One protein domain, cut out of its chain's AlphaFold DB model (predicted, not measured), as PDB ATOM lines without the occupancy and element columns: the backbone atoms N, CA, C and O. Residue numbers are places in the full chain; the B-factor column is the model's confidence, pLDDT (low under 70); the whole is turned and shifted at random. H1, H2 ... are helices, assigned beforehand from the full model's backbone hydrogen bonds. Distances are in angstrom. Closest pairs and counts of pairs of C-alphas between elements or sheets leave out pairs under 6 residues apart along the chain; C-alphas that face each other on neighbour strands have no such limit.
ATOM      1  N   THR A  28     246.194 207.575 173.688       69.50
ATOM      2  CA  THR A  28     245.315 207.175 174.795       69.50
ATOM      3  C   THR A  28     244.591 205.850 174.532       69.50
ATOM      4  O   THR A  28     244.463 205.033 175.443       69.50
ATOM      5  N   LEU A  29     244.148 205.605 173.291       65.25
ATOM      6  CA  LEU A  29     243.491 204.348 172.910       65.25
ATOM      7  C   LEU A  29     244.497 203.198 172.841       65.25
ATOM      8  O   LEU A  29     244.186 202.092 173.281       65.25
ATOM      9  N   CYS A  30     245.717 203.460 172.364       71.19
ATOM     10  CA  CYS A  30     246.730 202.412 172.298       71.19
ATOM     11  C   CYS A  30     247.248 202.004 173.683       71.19
ATOM     12  O   CYS A  30     247.382 200.814 173.965       71.19
ATOM     13  N   PHE A  31     247.451 202.962 174.595       71.94
ATOM     14  CA  PHE A  31     247.838 202.645 175.974       71.94
ATOM     15  C   PHE A  31     246.756 201.828 176.698       71.94
ATOM     16  O   PHE A  31     247.068 200.883 177.423       71.94
ATOM     17  N   ALA A  32     245.478 202.144 176.463       70.50
ATOM     18  CA  ALA A  32     244.366 201.355 176.984       70.50
ATOM     19  C   ALA A  32     244.363 199.921 176.420       70.50
ATOM     20  O   ALA A  32     244.193 198.971 177.183       70.50
ATOM     21  N   ALA A  33     244.616 199.753 175.117       70.75
ATOM     22  CA  ALA A  33     244.692 198.441 174.471       70.75
ATOM     23  C   ALA A  33     245.884 197.598 174.967       70.75
ATOM     24  O   ALA A  33     245.721 196.410 175.256       70.75
ATOM     25  N   ARG A  34     247.065 198.208 175.139       75.44
ATOM     26  CA  ARG A  34     248.259 197.537 175.683       75.44
ATOM     27  C   ARG A  34     248.046 197.100 177.133       75.44
ATOM     28  O   ARG A  34     248.271 195.952 177.486       75.44
ATOM     29  N   LYS A  35     247.466 197.973 177.961       71.81
ATOM     30  CA  LYS A  35     247.156 197.638 179.357       71.81
ATOM     31  C   LYS A  35     246.084 196.546 179.483       71.81
ATOM     32  O   LYS A  35     246.151 195.726 180.395       71.81
ATOM     33  N   ALA A  36     245.111 196.520 178.571       64.94
ATOM     34  CA  ALA A  36     244.104 195.463 178.520       64.94
ATOM     35  C   ALA A  36     244.705 194.111 178.098       64.94
ATOM     36  O   ALA A  36     244.346 193.081 178.669       64.94
ATOM     37  N   THR A  37     245.640 194.109 177.141       67.12
ATOM     38  CA  THR A  37     246.322 192.890 176.674       67.12
ATOM     39  C   THR A  37     247.307 192.340 177.705       67.12
ATOM     40  O   THR A  37     247.284 191.137 177.959       67.12
ATOM     41  N   ASP A  38     248.071 193.194 178.390       73.12
ATOM     42  CA  ASP A  38     248.964 192.773 179.480       73.12
ATOM     43  C   ASP A  38     248.182 192.159 180.657       73.12
ATOM     44  O   ASP A  38     248.578 191.139 181.226       73.12
ATOM     45  N   PHE A  39     247.019 192.728 180.995       65.38
ATOM     46  CA  PHE A  39     246.150 192.182 182.041       65.38
ATOM     47  C   PHE A  39     245.507 190.845 181.629       65.38
ATOM     48  O   PHE A  39     245.387 189.933 182.452       65.38
ATOM     49  N   ALA A  40     245.131 190.703 180.354       61.03
ATOM     50  CA  ALA A  40     244.610 189.453 179.799       61.03
ATOM     51  C   ALA A  40     245.674 188.340 179.762       61.03
ATOM     52  O   ALA A  40     245.360 187.185 180.052       61.03
ATOM     53  N   ALA A  41     246.932 188.683 179.468       69.12
ATOM     54  CA  ALA A  41     248.039 187.729 179.409       69.12
ATOM     55  C   ALA A  41     248.384 187.126 180.780       69.12
ATOM     56  O   ALA A  41     248.819 185.977 180.859       69.12
ATOM     57  N   TRP A  42     248.169 187.874 181.866       69.25
ATOM     58  CA  TRP A  42     248.562 187.434 183.206       69.25
ATOM     59  C   TRP A  42     247.587 186.450 183.852       69.25
ATOM     60  O   TRP A  42     247.974 185.687 184.732       69.25
ATOM     61  N   ASN A  43     246.324 186.435 183.421       73.81
ATOM     62  CA  ASN A  43     245.327 185.514 183.959       73.81
ATOM     63  C   ASN A  43     244.307 185.092 182.877       73.81
ATOM     64  O   ASN A  43     243.132 185.447 182.941       73.81
ATOM     65  N   PRO A  44     244.717 184.287 181.882       78.19
ATOM     66  CA  PRO A  44     243.859 183.913 180.749       78.19
ATOM     67  C   PRO A  44     242.579 183.165 181.163       78.19
ATOM     68  O   PRO A  44     241.587 183.153 180.438       78.19
ATOM     69  N   TRP A  45     242.571 182.561 182.351       87.00
ATOM     70  CA  TRP A  45     241.450 181.789 182.877       87.00
ATOM     71  C   TRP A  45     240.217 182.643 183.215       87.00
ATOM     72  O   TRP A  45     239.104 182.178 182.977       87.00
ATOM     73  N   TRP A  46     240.359 183.890 183.697       85.06
ATOM     74  CA  TRP A  46     239.181 184.746 183.926       85.06
ATOM     75  C   TRP A  46     238.601 185.264 182.608       85.06
ATOM     76  O   TRP A  46     237.385 185.396 182.502       85.06
ATOM     77  N   VAL A  47     239.438 185.496 181.588       84.69
ATOM     78  CA  VAL A  47     238.977 185.859 180.236       84.69
ATOM     79  C   VAL A  47     238.169 184.706 179.646       84.69
ATOM     80  O   VAL A  47     237.041 184.912 179.204       84.69
ATOM     81  N   LEU A  48     238.701 183.481 179.716       87.19
ATOM     82  CA  LEU A  48     237.993 182.270 179.290       87.19
ATOM     83  C   LEU A  48     236.673 182.084 180.049       87.19
ATOM     84  O   LEU A  48     235.653 181.767 179.435       87.19
ATOM     85  N   LEU A  49     236.666 182.330 181.361       92.62
ATOM     86  CA  LEU A  49     235.457 182.287 182.182       92.62
ATOM     87  C   LEU A  49     234.421 183.322 181.720       92.62
ATOM     88  O   LEU A  49     233.267 182.960 181.503       92.62
ATOM     89  N   LEU A  50     234.815 184.583 181.519       91.81
ATOM     90  CA  LEU A  50     233.915 185.638 181.043       91.81
ATOM     91  C   LEU A  50     233.366 185.339 179.644       91.81
ATOM     92  O   LEU A  50     232.167 185.493 179.423       91.81
ATOM     93  N   CYS A  51     234.205 184.862 178.720       92.44
ATOM     94  CA  CYS A  51     233.762 184.437 177.391       92.44
ATOM     95  C   CYS A  51     232.753 183.285 177.478       92.44
ATOM     96  O   CYS A  51     231.738 183.305 176.787       92.44
ATOM     97  N   THR A  52     232.989 182.312 178.358       95.50
ATOM     98  CA  THR A  52     232.074 181.178 178.564       95.50
ATOM     99  C   THR A  52     230.737 181.642 179.142       95.50
ATOM    100  O   THR A  52     229.686 181.245 178.648       95.50
ATOM    101  N   LEU A  53     230.755 182.528 180.144       96.50
ATOM    102  CA  LEU A  53     229.540 183.107 180.725       96.50
ATOM    103  C   LEU A  53     228.751 183.920 179.695       96.50
ATOM    104  O   LEU A  53     227.530 183.795 179.628       96.50
ATOM    105  N   PHE A  54     229.440 184.706 178.866       94.75
ATOM    106  CA  PHE A  54     228.815 185.463 177.785       94.75
ATOM    107  C   PHE A  54     228.152 184.535 176.759       94.75
ATOM    108  O   PHE A  54     226.989 184.732 176.421       94.75
ATOM    109  N   LEU A  55     228.848 183.478 176.325       96.12
ATOM    110  CA  LEU A  55     228.297 182.488 175.396       96.12
ATOM    111  C   LEU A  55     227.071 181.769 175.973       96.12
ATOM    112  O   LEU A  55     226.080 181.600 175.267       96.12
ATOM    113  N   LEU A  56     227.108 181.384 177.253       96.44
ATOM    114  CA  LEU A  56     225.965 180.769 177.934       96.44
ATOM    115  C   LEU A  56     224.776 181.728 178.036       96.44
ATOM    116  O   LEU A  56     223.641 181.308 177.825       96.44
ATOM    117  N   PHE A  57     225.026 183.008 178.320       95.50
ATOM    118  CA  PHE A  57     223.986 184.032 178.371       95.50
ATOM    119  C   PHE A  57     223.351 184.266 176.993       95.50
ATOM    120  O   PHE A  57     222.129 184.215 176.875       95.50
ATOM    121  N   SER A  58     224.152 184.434 175.935       93.25
ATOM    122  CA  SER A  58     223.637 184.582 174.566       93.25
ATOM    123  C   SER A  58     222.879 183.343 174.092       93.25
ATOM    124  O   SER A  58     221.846 183.465 173.437       93.25
ATOM    125  N   LEU A  59     223.355 182.145 174.446       95.38
ATOM    126  CA  LEU A  59     222.643 180.903 174.158       95.38
ATOM    127  C   LEU A  59     221.314 180.843 174.917       95.38
ATOM    128  O   LEU A  59     220.305 180.459 174.337       95.38
ATOM    129  N   PHE A  60     221.285 181.252 176.185       94.44
ATOM    130  CA  PHE A  60     220.053 181.350 176.965       94.44
ATOM    131  C   PHE A  60     219.070 182.367 176.367       94.44
ATOM    132  O   PHE A  60     217.886 182.064 176.254       94.44
ATOM    133  N   GLU A  61     219.525 183.541 175.922       86.44
ATOM    134  CA  GLU A  61     218.666 184.506 175.219       86.44
ATOM    135  C   GLU A  61     218.120 183.933 173.907       86.44
ATOM    136  O   GLU A  61     216.923 184.017 173.643       86.44
ATOM    137  N   ALA A  62     218.960 183.272 173.113       83.12
ATOM    138  CA  ALA A  62     218.508 182.605 171.898       83.12
ATOM    139  C   ALA A  62     217.462 181.531 172.220       83.12
ATOM    140  O   ALA A  62     216.384 181.519 171.632       83.12
ATOM    141  N   LEU A  63     217.729 180.668 173.202       83.56
ATOM    142  CA  LEU A  63     216.788 179.639 173.638       83.56
ATOM    143  C   LEU A  63     215.500 180.257 174.181       83.56
ATOM    144  O   LEU A  63     214.433 179.750 173.872       83.56
ATOM    145  N   THR A  64     215.547 181.359 174.928       80.69
ATOM    146  CA  THR A  64     214.321 182.029 175.385       80.69
ATOM    147  C   THR A  64     213.542 182.656 174.233       80.69
ATOM    148  O   THR A  64     212.321 182.649 174.310       80.69
ATOM    149  N   LEU A  65     214.185 183.118 173.155       75.06
ATOM    150  CA  LEU A  65     213.518 183.547 171.915       75.06
ATOM    151  C   LEU A  65     212.919 182.372 171.124       75.06
ATOM    152  O   LEU A  65     211.832 182.517 170.572       75.06
ATOM    153  N   PHE A  66     213.585 181.214 171.098       72.94
ATOM    154  CA  PHE A  66     213.082 179.995 170.447       72.94
ATOM    155  C   PHE A  66     211.957 179.312 171.238       72.94
ATOM    156  O   PHE A  66     210.997 178.821 170.655       72.94
ATOM    157  N   PHE A  67     212.068 179.280 172.568       69.56
ATOM    158  CA  PHE A  67     211.077 178.708 173.485       69.56
ATOM    159  C   PHE A  67     210.064 179.733 173.980       69.56
ATOM    160  O   PHE A  67     209.173 179.373 174.750       69.56
ATOM    161  N   LEU A  68     210.177 180.997 173.558       54.72
ATOM    162  CA  LEU A  68     209.110 181.973 173.700       54.72
ATOM    163  C   LEU A  68     207.914 181.346 172.985       54.72
ATOM    164  O   LEU A  68     207.961 181.190 171.766       54.72
TER     165      LEU A  68
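AT A GLANCE: This is residues 28 to 68 of the 163 residues of an uncharacterized protein of Lophiotrema nucula (UniProt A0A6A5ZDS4). Two helices meet near their ends and make an L: the long arm is H2, the shorter arm is H1, and a tight turn at Asn 43 forms the corner. Most of each arm stands free, with nothing packed on it. The printed part has 41 residues with two named helices, H1 then H2, and no named strand; the class is all helix. It is extended, with a radius of gyration of the C-alphas of 15.2 A, and flat, spanning 44 by 23 by 6 A.

HOW THE PARTS SIT: Begin with H2, residues 44 to 66, the longest helix. Look back across the tight link, one residue, to H1, residues 28 to 42. The two are close but not clearly touching; their closest C-alphas, those of Ala 40 and Val 47, are 6.7 A apart. Their lines stand about perpendicular, at 80 degrees. In H1 and H2 every O i to N i+4 pair is within hydrogen-bond range.

IN THESE COORDINATES: Find C-alpha 44 at (243.859, 183.913, 180.749); from there H2 runs 32.7 A to C-alpha 66 at (213.082, 179.995, 170.447). H1 begins at C-alpha 28, at (245.315, 207.175, 174.795), and runs 21.7 A to C-alpha 42.

THE WHOLE: The two C-alphas farthest apart, those of Thr 28 and Phe 67, are 44.5 A apart. The printed part has no cut. In the B-factor column you will find pLDDT under 70 at residues 28 to 29, 36 to 37, 39 to 42 and 67 to 68.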